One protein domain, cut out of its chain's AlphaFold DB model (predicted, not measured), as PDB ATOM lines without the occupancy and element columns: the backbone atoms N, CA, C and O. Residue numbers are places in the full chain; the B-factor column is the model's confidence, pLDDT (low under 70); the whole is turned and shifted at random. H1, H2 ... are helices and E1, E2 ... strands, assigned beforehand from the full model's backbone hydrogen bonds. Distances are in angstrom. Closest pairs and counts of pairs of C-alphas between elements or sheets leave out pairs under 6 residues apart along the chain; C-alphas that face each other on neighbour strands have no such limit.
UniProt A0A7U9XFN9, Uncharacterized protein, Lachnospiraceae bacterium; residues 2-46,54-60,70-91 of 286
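What this domain is: This is residues 2 to 46, 54 to 60 and 70 to 91 of the 286 residues of an uncharacterized protein of Lachnospiraceae bacterium (UniProt A0A7U9XFN9). One long helix, H3, makes the spine of a loose, flat model: the short helices H1 and H2 pack near its first residues, H4 packs side by side with it, and a small two-stranded ribbon, E1 and E2, lies beyond H4. Residues 40 to 45, of which 40 to 43 belong to H3, stand free and stick out at the far end. The printed part has 74 residues, with four named helices and two named strands in the order H1, H2, H3, E1, E2, H4; the sheet, E1 - E2, is antiparallel, and the class is mixed, helices and strands. The whole is loose, with a radius of gyration of the C-alphas of 14.1 A and spans of 39 by 37 by 15 A.

Where its parts are: H1, residues 2 to 9, is 10.4 A long and begins at C-alpha 2, (3.174, -47.912, 13.070). H2, residues 15 to 18, is 6.1 A long. H3, residues 22 to 43, runs 31.9 A to C-alpha 43 at (-2.150, -32.579, -2.104). E1, residues 54 to 60, is 18.5 A long, and E2, residues 70 to 74, is 11.9 A long. H4, residues 80 to 90, is 15.1 A long and ends at C-alpha 90, (-2.270, -31.792, 11.310).

How they stand to each other: H3 is the hub, touching the three other helices. With its residues 23 to 31 it touches H1, closest at the C-alphas of Val 3 and Ser 27, 5.8 A apart. These two run opposite ways at a steep tilt of 69 degrees, only just short of about perpendicular. H2 and H3 touch only at the corner, closest at the C-alphas of Ile 15 and Gly 23, 5.0 A apart. H1 and H2 only just touch, with 3 pairs of C-alphas within 8 A, the closest those of Cys 7 and Ile 15, 6.3 A apart. With its residues 28 to 35, H3 touches H4, closest at the C-alphas of Lys 28 and Thr 83, 5.7 A apart. They run the same way at a shallow tilt of 16 degrees. The closest C-alphas of E2 and H4 are those of Lys 74 and Thr 80, 5.9 A apart. E1 and E2 are antiparallel at 135 degrees, with N 55 and O 72 within hydrogen-bond range at 2.8 A and N 72 and O 55 at 2.9 A. E1 and H4 are apart. Every O i to N i+4 pair is within hydrogen-bond range in H1 and H3, and 5 of 7 are in H4; H2 is too short for such a pair.

The domain as a whole: The C-alphas of Gly 44 and Glu 60, the two farthest apart, are 41.7 A apart. Residues 47 to 53 are not printed, with 25.3 A between C-alphas 46 and 54; residues 61 to 69 are not printed, with 9.7 A between C-alphas 60 and 70. The links H1 to H2, H2 to H3 and E2 to H4 are tight. The mean pLDDT of the printed part is 88.1, and residue 77 is under 70.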
ATOM      1  N   CYS A   2       1.823 -48.462  12.821       84.62
ATOM      2  CA  CYS A   2       3.174 -47.912  13.070       84.62
ATOM      3  C   CYS A   2       3.999 -48.734  14.076       84.62
ATOM      4  O   CYS A   2       5.143 -49.074  13.805       84.62
ATOM      5  N   VAL A   3       3.380 -49.157  15.185       86.56
ATOM      6  CA  VAL A   3       4.024 -50.040  16.175       86.56
ATOM      7  C   VAL A   3       4.519 -51.347  15.549       86.56
ATOM      8  O   VAL A   3       5.657 -51.738  15.775       86.56
ATOM      9  N   ALA A   4       3.684 -52.006  14.742       87.44
ATOM     10  CA  ALA A   4       4.039 -53.263  14.088       87.44
ATOM     11  C   ALA A   4       5.146 -53.065  13.041       87.44
ATOM     12  O   ALA A   4       6.050 -53.887  12.959       87.44
ATOM     13  N   HIS A   5       5.108 -51.957  12.292       88.50
ATOM     14  CA  HIS A   5       6.140 -51.613  11.314       88.50
ATOM     15  C   HIS A   5       7.510 -51.421  11.976       88.50
ATOM     16  O   HIS A   5       8.485 -52.030  11.550       88.50
ATOM     17  N   ILE A   6       7.575 -50.654  13.066       90.31
ATOM     18  CA  ILE A   6       8.819 -50.422  13.816       90.31
ATOM     19  C   ILE A   6       9.333 -51.715  14.448       90.31
ATOM     20  O   ILE A   6      10.529 -51.996  14.397       90.31
ATOM     21  N   CYS A   7       8.437 -52.518  15.031       89.38
ATOM     22  CA  CYS A   7       8.815 -53.814  15.587       89.38
ATOM     23  C   CYS A   7       9.417 -54.716  14.499       89.38
ATOM     24  O   CYS A   7      10.479 -55.289  14.717       89.38
ATOM     25  N   ALA A   8       8.822 -54.759  13.303       89.69
ATOM     26  CA  ALA A   8       9.371 -55.506  12.174       89.69
ATOM     27  C   ALA A   8      10.726 -54.950  11.698       89.69
ATOM     28  O   ALA A   8      11.662 -55.720  11.507       89.69
ATOM     29  N   LEU A   9      10.861 -53.624  11.565       89.38
ATOM     30  CA  LEU A   9      12.085 -52.967  11.089       89.38
ATOM     31  C   LEU A   9      13.292 -53.252  11.993       89.38
ATOM     32  O   LEU A   9      14.394 -53.489  11.510       89.38
ATOM     33  N   HIS A  10      13.082 -53.245  13.310       88.38
ATOM     34  CA  HIS A  10      14.138 -53.480  14.298       88.38
ATOM     35  C   HIS A  10      14.178 -54.922  14.818       88.38
ATOM     36  O   HIS A  10      14.869 -55.198  15.803       88.38
ATOM     37  N   ASN A  11      13.439 -55.834  14.177       90.25
ATOM     38  CA  ASN A  11      13.363 -57.249  14.530       90.25
ATOM     39  C   ASN A  11      13.015 -57.487  16.018       90.25
ATOM     40  O   ASN A  11      13.640 -58.290  16.712       90.25
ATOM     41  N   LYS A  12      12.037 -56.729  16.523       89.50
ATOM     42  CA  LYS A  12      11.495 -56.790  17.887       89.50
ATOM     43  C   LYS A  12      10.120 -57.450  17.891       89.50
ATOM     44  O   LYS A  12       9.344 -57.293  16.953       89.50
ATOM     45  N   THR A  13       9.796 -58.147  18.976       86.94
ATOM     46  CA  THR A  13       8.482 -58.781  19.162       86.94
ATOM     47  C   THR A  13       7.433 -57.809  19.694       86.94
ATOM     48  O   THR A  13       6.244 -57.963  19.413       86.94
ATOM     49  N   GLY A  14       7.860 -56.773  20.413       86.06
ATOM     50  CA  GLY A  14       6.988 -55.740  20.941       86.06
ATOM     51  C   GLY A  14       7.681 -54.393  21.113       86.06
ATOM     52  O   GLY A  14       8.904 -54.274  21.154       86.06
ATOM     53  N   ILE A  15       6.865 -53.349  21.257       85.25
ATOM     54  CA  ILE A  15       7.339 -51.967  21.427       85.25
ATOM     55  C   ILE A  15       8.108 -51.749  22.736       85.25
ATOM     56  O   ILE A  15       8.881 -50.801  22.860       85.25
ATOM     57  N   GLU A  16       7.902 -52.622  23.721       86.38
ATOM     58  CA  GLU A  16       8.576 -52.545  25.018       86.38
ATOM     59  C   GLU A  16       9.995 -53.141  24.969       86.38
ATOM     60  O   GLU A  16      10.841 -52.753  25.773       86.38
ATOM     61  N   ASP A  17      10.312 -53.952  23.951       86.69
ATOM     62  CA  ASP A  17      11.627 -54.590  23.758       86.69
ATOM     63  C   ASP A  17      12.736 -53.600  23.355       86.69
ATOM     64  O   ASP A  17      13.915 -53.959  23.250       86.69
ATOM     65  N   PHE A  18      12.360 -52.352  23.073       84.94
ATOM     66  CA  PHE A  18      13.281 -51.250  22.798       84.94
ATOM     67  C   PHE A  18      13.895 -50.663  24.077       84.94
ATOM     68  O   PHE A  18      14.917 -49.985  23.994       84.94
ATOM     69  N   GLY A  19      13.297 -50.928  25.246       83.88
ATOM     70  CA  GLY A  19      13.753 -50.405  26.535       83.88
ATOM     71  C   GLY A  19      13.550 -48.893  26.700       83.88
ATOM     72  O   GLY A  19      13.390 -48.152  25.730       83.88
ATOM     73  N   TYR A  20      13.510 -48.435  27.958       81.19
ATOM     74  CA  TYR A  20      13.493 -47.012  28.358       81.19
ATOM     75  C   TYR A  20      12.465 -46.105  27.642       81.19
ATOM     76  O   TYR A  20      12.615 -44.890  27.607       81.19
ATOM     77  N   GLY A  21      11.398 -46.675  27.075       81.69
ATOM     78  CA  GLY A  21      10.384 -45.926  26.328       81.69
ATOM     79  C   GLY A  21      10.787 -45.503  24.907       81.69
ATOM     80  O   GLY A  21       9.972 -44.883  24.226       81.69
ATOM     81  N   ASN A  22      11.969 -45.890  24.415       85.62
ATOM     82  CA  ASN A  22      12.456 -45.533  23.075       85.62
ATOM     83  C   ASN A  22      11.529 -46.021  21.954       85.62
ATOM     84  O   ASN A  22      11.302 -45.311  20.979       85.62
ATOM     85  N   GLY A  23      10.908 -47.193  22.123       86.81
ATOM     86  CA  GLY A  23       9.938 -47.713  21.154       86.81
ATOM     87  C   GLY A  23       8.746 -46.772  20.938       86.81
ATOM     88  O   GLY A  23       8.226 -46.669  19.828       86.81
ATOM     89  N   TYR A  24       8.338 -46.027  21.969       86.75
ATOM     90  CA  TYR A  24       7.260 -45.043  21.869       86.75
ATOM     91  C   TYR A  24       7.703 -43.760  21.154       86.75
ATOM     92  O   TYR A  24       6.906 -43.188  20.413       86.75
ATOM     93  N   VAL A  25       8.974 -43.367  21.300       87.69
ATOM     94  CA  VAL A  25       9.575 -42.258  20.540       87.69
ATOM     95  C   VAL A  25       9.622 -42.603  19.054       87.69
ATOM     96  O   VAL A  25       9.092 -41.848  18.243       87.69
ATOM     97  N   TYR A  26      10.117 -43.790  18.696       88.62
ATOM     98  CA  TYR A  26      10.084 -44.253  17.307       88.62
ATOM     99  C   TYR A  26       8.654 -44.341  16.775       88.62
ATOM    100  O   TYR A  26       8.385 -43.935  15.647       88.62
ATOM    101  N   SER A  27       7.700 -44.790  17.599       88.38
ATOM    102  CA  SER A  27       6.290 -44.806  17.202       88.38
ATOM    103  C   SER A  27       5.738 -43.417  16.915       88.38
ATOM    104  O   SER A  27       4.891 -43.304  16.034       88.38
ATOM    105  N   LYS A  28       6.179 -42.383  17.637       88.19
ATOM    106  CA  LYS A  28       5.808 -40.993  17.364       88.19
ATOM    107  C   LYS A  28       6.383 -40.533  16.023       88.19
ATOM    108  O   LYS A  28       5.647 -39.973  15.217       88.19
ATOM    109  N   GLU A  29       7.668 -40.781  15.782       90.31
ATOM    110  CA  GLU A  29       8.351 -40.398  14.539       90.31
ATOM    111  C   GLU A  29       7.721 -41.064  13.313       90.31
ATOM    112  O   GLU A  29       7.415 -40.392  12.330       90.31
ATOM    113  N   GLU A  30       7.450 -42.367  13.393       91.44
ATOM    114  CA  GLU A  30       6.814 -43.108  12.305       91.44
ATOM    115  C   GLU A  30       5.370 -42.661  12.071       91.44
ATOM    116  O   GLU A  30       4.907 -42.609  10.935       91.44
ATOM    117  N   PHE A  31       4.650 -42.285  13.132       91.56
ATOM    118  CA  PHE A  31       3.325 -41.695  12.972       91.56
ATOM    119  C   PHE A  31       3.404 -40.338  12.258       91.56
ATOM    120  O   PHE A  31       2.583 -40.062  11.391       91.56
ATOM    121  N   GLY A  32       4.416 -39.517  12.555       91.81
ATOM    122  CA  GLY A  32       4.681 -38.281  11.813       91.81
ATOM    123  C   GLY A  32       4.974 -38.538  10.330       91.81
ATOM    124  O   GLY A  32       4.411 -37.870   9.468       91.81
ATOM    125  N   ARG A  33       5.776 -39.563  10.012       93.12
ATOM    126  CA  ARG A  33       6.020 -39.985   8.618       93.12
ATOM    127  C   ARG A  33       4.741 -40.445   7.922       93.12
ATOM    128  O   ARG A  33       4.555 -40.137   6.748       93.12
ATOM    129  N   LEU A  34       3.862 -41.155   8.631       93.56
ATOM    130  CA  LEU A  34       2.545 -41.524   8.114       93.56
ATOM    131  C   LEU A  34       1.713 -40.278   7.784       93.56
ATOM    132  O   LEU A  34       1.158 -40.219   6.694       93.56
ATOM    133  N   LEU A  35       1.659 -39.286   8.677       94.38
ATOM    134  CA  LEU A  35       0.937 -38.034   8.421       94.38
ATOM    135  C   LEU A  35       1.498 -37.286   7.204       94.38
ATOM    136  O   LEU A  35       0.721 -36.861   6.364       94.38
ATOM    137  N   ASN A  36       2.823 -37.217   7.047       94.62
ATOM    138  CA  ASN A  36       3.438 -36.602   5.864       94.62
ATOM    139  C   ASN A  36       3.036 -37.309   4.560       94.62
ATOM    140  O   ASN A  36       2.781 -36.658   3.557       94.62
ATOM    141  N   ARG A  37       2.929 -38.642   4.563       94.69
ATOM    142  CA  ARG A  37       2.441 -39.383   3.387       94.69
ATOM    143  C   ARG A  37       0.954 -39.154   3.130       94.69
ATOM    144  O   ARG A  37       0.527 -39.144   1.985       94.69
ATOM    145  N   LEU A  38       0.154 -39.001   4.183       95.25
ATOM    146  CA  LEU A  38      -1.257 -38.638   4.038       95.25
ATOM    147  C   LEU A  38      -1.408 -37.215   3.494       95.25
ATOM    148  O   LEU A  38      -2.309 -36.973   2.704       95.25
ATOM    149  N   GLU A  39      -0.503 -36.306   3.850       94.38
ATOM    150  CA  GLU A  39      -0.439 -34.961   3.277       94.38
ATOM    151  C   GLU A  39      -0.204 -35.000   1.762       94.38
ATOM    152  O   GLU A  39      -0.897 -34.315   1.020       94.38
ATOM    153  N   GLU A  40       0.702 -35.855   1.276       94.38
ATOM    154  CA  GLU A  40       0.910 -36.055  -0.169       94.38
ATOM    155  C   GLU A  40      -0.381 -36.519  -0.874       94.38
ATOM    156  O   GLU A  40      -0.687 -36.077  -1.981       94.38
ATOM    157  N   VAL A  41      -1.181 -37.365  -0.217       94.12
ATOM    158  CA  VAL A  41      -2.491 -37.813  -0.726       94.12
ATOM    159  C   VAL A  41      -3.502 -36.662  -0.759       94.12
ATOM    160  O   VAL A  41      -4.230 -36.516  -1.743       94.12
ATOM    161  N   VAL A  42      -3.514 -35.814   0.273       92.25
ATOM    162  CA  VAL A  42      -4.351 -34.602   0.324       92.25
ATOM    163  C   VAL A  42      -3.963 -33.619  -0.782       92.25
ATOM    164  O   VAL A  42      -4.836 -33.106  -1.483       92.25
ATOM    165  N   GLN A  43      -2.665 -33.409  -1.008       90.44
ATOM    166  CA  GLN A  43      -2.150 -32.579  -2.104       90.44
ATOM    167  C   GLN A  43      -2.498 -33.153  -3.482       90.44
ATOM    168  O   GLN A  43      -2.724 -32.396  -4.422       90.44
ATOM    169  N   GLY A  44      -2.618 -34.479  -3.587       91.38
ATOM    170  CA  GLY A  44      -3.141 -35.174  -4.764       91.38
ATOM    171  C   GLY A  44      -4.651 -35.021  -4.989       91.38
ATOM    172  O   GLY A  44      -5.184 -35.645  -5.902       91.38
ATOM    173  N   GLY A  45      -5.349 -34.228  -4.168       87.75
ATOM    174  CA  GLY A  45      -6.780 -33.952  -4.308       87.75
ATOM    175  C   GLY A  45      -7.703 -34.974  -3.651       87.75
ATOM    176  O   GLY A  45      -8.913 -34.954  -3.871       87.75
ATOM    177  N   VAL A  46      -7.160 -35.876  -2.830       91.31
ATOM    178  CA  VAL A  46      -7.947 -36.905  -2.145       91.31
ATOM    179  C   VAL A  46      -8.149 -36.527  -0.683       91.31
ATOM    180  O   VAL A  46      -7.201 -36.377   0.082       91.31
ATOM    181  N   ALA A  54     -12.287 -42.239  21.323       90.81
ATOM    182  CA  ALA A  54     -12.108 -41.278  22.401       90.81
ATOM    183  C   ALA A  54     -11.834 -42.002  23.732       90.81
ATOM    184  O   ALA A  54     -12.230 -43.154  23.931       90.81
ATOM    185  N   GLN A  55     -11.144 -41.333  24.647       90.44
ATOM    186  CA  GLN A  55     -10.965 -41.769  26.031       90.44
ATOM    187  C   GLN A  55     -11.250 -40.612  26.978       90.44
ATOM    188  O   GLN A  55     -10.959 -39.462  26.666       90.44
ATOM    189  N   MET A  56     -11.783 -40.935  28.148       89.62
ATOM    190  CA  MET A  56     -11.995 -39.967  29.210       89.62
ATOM    191  C   MET A  56     -10.697 -39.777  30.003       89.62
ATOM    192  O   MET A  56     -10.055 -40.756  30.402       89.62
ATOM    193  N   ARG A  57     -10.294 -38.524  30.205       87.69
ATOM    194  CA  ARG A  57      -9.151 -38.117  31.023       87.69
ATOM    195  C   ARG A  57      -9.616 -37.088  32.037       87.69
ATOM    196  O   ARG A  57     -10.289 -36.128  31.683       87.69
ATOM    197  N   LYS A  58      -9.219 -37.289  33.288       87.75
ATOM    198  CA  LYS A  58      -9.435 -36.314  34.350       87.75
ATOM    199  C   LYS A  58      -8.511 -35.120  34.098       87.75
ATOM    200  O   LYS A  58      -7.295 -35.303  34.029       87.75
ATOM    201  N   PHE A  59      -9.092 -33.944  33.910       83.94
ATOM    202  CA  PHE A  59      -8.394 -32.689  33.670       83.94
ATOM    203  C   PHE A  59      -8.615 -31.756  34.862       83.94
ATOM    204  O   PHE A  59      -9.727 -31.642  35.376       83.94
ATOM    205  N   GLU A  60      -7.542 -31.115  35.310       83.56
ATOM    206  CA  GLU A  60      -7.540 -30.189  36.443       83.56
ATOM    207  C   GLU A  60      -6.970 -28.864  35.943       83.56
ATOM    208  O   GLU A  60      -5.854 -28.824  35.418       83.56
ATOM    209  N   ARG A  70     -12.641 -34.945  30.697       89.44
ATOM    210  CA  ARG A  70     -12.480 -34.480  29.321       89.44
ATOM    211  C   ARG A  70     -12.309 -35.661  28.377       89.44
ATOM    212  O   ARG A  70     -11.487 -36.549  28.602       89.44
ATOM    213  N   TRP A  71     -13.077 -35.665  27.296       90.69
ATOM    214  CA  TRP A  71     -12.920 -36.603  26.195       90.69
ATOM    215  C   TRP A  71     -11.776 -36.166  25.288       90.69
ATOM    216  O   TRP A  71     -11.824 -35.113  24.655       90.69
ATOM    217  N   GLU A  72     -10.760 -37.012  25.200       90.19
ATOM    218  CA  GLU A  72      -9.591 -36.798  24.359       90.19
ATOM    219  C   GLU A  72      -9.446 -37.918  23.329       90.19
ATOM    220  O   GLU A  72      -9.893 -39.055  23.522       90.19
ATOM    221  N   LEU A  73      -8.765 -37.602  22.232       90.62
ATOM    222  CA  LEU A  73      -8.395 -38.565  21.203       90.62
ATOM    223  C   LEU A  73      -7.517 -39.688  21.794       90.62
ATOM    224  O   LEU A  73      -6.558 -39.437  22.523       90.62
ATOM    225  N   LYS A  74      -7.828 -40.951  21.479       89.81
ATOM    226  CA  LYS A  74      -7.091 -42.126  21.965       89.81
ATOM    227  C   LYS A  74      -6.222 -42.732  20.867       89.81
ATOM    228  O   LYS A  74      -6.670 -43.601  20.122       89.81
ATOM    229  N   LEU A  75      -4.942 -42.356  20.842       85.81
ATOM    230  CA  LEU A  75      -3.927 -42.945  19.956       85.81
ATOM    231  C   LEU A  75      -2.863 -43.720  20.747       85.81
ATOM    232  O   LEU A  75      -1.734 -43.282  20.974       85.81
ATOM    233  N   GLY A  76      -3.251 -44.920  21.182       78.81
ATOM    234  CA  GLY A  76      -2.383 -45.849  21.908       78.81
ATOM    235  C   GLY A  76      -2.289 -45.571  23.411       78.81
ATOM    236  O   GLY A  76      -2.398 -44.442  23.878       78.81
ATOM    237  N   LYS A  77      -2.091 -46.624  24.210       68.62
ATOM    238  CA  LYS A  77      -2.227 -46.569  25.680       68.62
ATOM    239  C   LYS A  77      -1.169 -45.691  26.374       68.62
ATOM    240  O   LYS A  77      -1.496 -45.042  27.363       68.62
ATOM    241  N   LYS A  78       0.067 -45.662  25.856       71.19
ATOM    242  CA  LYS A  78       1.211 -44.910  26.423       71.19
ATOM    243  C   LYS A  78       1.741 -43.792  25.508       71.19
ATOM    244  O   LYS A  78       2.484 -42.938  25.965       71.19
ATOM    245  N   THR A  79       1.319 -43.761  24.244       71.44
ATOM    246  CA  THR A  79       1.738 -42.773  23.227       71.44
ATOM    247  C   THR A  79       0.726 -41.667  22.998       71.44
ATOM    248  O   THR A  79       1.008 -40.757  22.218       71.44
ATOM    249  N   THR A  80      -0.447 -41.728  23.643       76.81
ATOM    250  CA  THR A  80      -1.527 -40.748  23.442       76.81
ATOM    251  C   THR A  80      -0.993 -39.321  23.548       76.81
ATOM    252  O   THR A  80      -1.257 -38.520  22.658       76.81
ATOM    253  N   SER A  81      -0.217 -39.011  24.591       77.81
ATOM    254  CA  SER A  81       0.306 -37.665  24.858       77.81
ATOM    255  C   SER A  81       1.294 -37.159  23.806       77.81
ATOM    256  O   SER A  81       1.520 -35.962  23.714       77.81
ATOM    257  N   GLN A  82       1.879 -38.051  23.006       83.19
ATOM    258  CA  GLN A  82       2.869 -37.705  21.988       83.19
ATOM    259  C   GLN A  82       2.292 -37.708  20.572       83.19
ATOM    260  O   GLN A  82       2.713 -36.909  19.744       83.19
ATOM    261  N   THR A  83       1.355 -38.612  20.291       86.50
ATOM    262  CA  THR A  83       0.789 -38.826  18.947       86.50
ATOM    263  C   THR A  83      -0.513 -38.065  18.737       86.50
ATOM    264  O   THR A  83      -0.725 -37.507  17.668       86.50
ATOM    265  N   SER A  84      -1.369 -37.969  19.758       89.88
ATOM    266  CA  SER A  84      -2.656 -37.270  19.636       89.88
ATOM    267  C   SER A  84      -2.508 -35.776  19.344       89.88
ATOM    268  O   SER A  84      -3.272 -35.289  18.515       89.88
ATOM    269  N   PRO A  85      -1.551 -35.034  19.944       90.81
ATOM    270  CA  PRO A  85      -1.302 -33.645  19.556       90.81
ATOM    271  C   PRO A  85      -0.921 -33.504  18.080       90.81
ATOM    272  O   PRO A  85      -1.532 -32.694  17.396       90.81
ATOM    273  N   LEU A  86      -0.025 -34.361  17.568       91.62
ATOM    274  CA  LEU A  86       0.403 -34.332  16.162       91.62
ATOM    275  C   LEU A  86      -0.783 -34.471  15.203       91.62
ATOM    276  O   LEU A  86      -0.913 -33.700  14.260       91.62
ATOM    277  N   VAL A  87      -1.683 -35.423  15.473       92.44
ATOM    278  CA  VAL A  87      -2.879 -35.626  14.638       92.44
ATOM    279  C   VAL A  87      -3.846 -34.453  14.736       92.44
ATOM    280  O   VAL A  87      -4.398 -34.034  13.725       92.44
ATOM    281  N   LYS A  88      -4.049 -33.900  15.939       92.06
ATOM    282  CA  LYS A  88      -4.932 -32.741  16.145       92.06
ATOM    283  C   LYS A  88      -4.397 -31.469  15.483       92.06
ATOM    284  O   LYS A  88      -5.179 -30.629  15.034       92.06
ATOM    285  N   GLU A  89      -3.082 -31.295  15.461       92.06
ATOM    286  CA  GLU A  89      -2.424 -30.172  14.797       92.06
ATOM    287  C   GLU A  89      -2.539 -30.292  13.280       92.06
ATOM    288  O   GLU A  89      -3.018 -29.341  12.657       92.06
ATOM    289  N   TRP A  90      -2.200 -31.470  12.738       94.25
ATOM    290  CA  TRP A  90      -2.270 -31.792  11.310       94.25
ATOM    291  C   TRP A  90      -3.690 -31.688  10.746       94.25
ATOM    292  O   TRP A  90      -3.892 -31.061   9.716       94.25
ATOM    293  N   ALA A  91      -4.692 -32.236  11.438       93.25
ATOM    294  CA  ALA A  91      -6.055 -32.261  10.921       93.25
ATOM    295  C   ALA A  91      -6.669 -30.853  10.808       93.25
ATOM    296  O   ALA A  91      -6.654 -30.068  11.767       93.25
TER     297      ALA A  91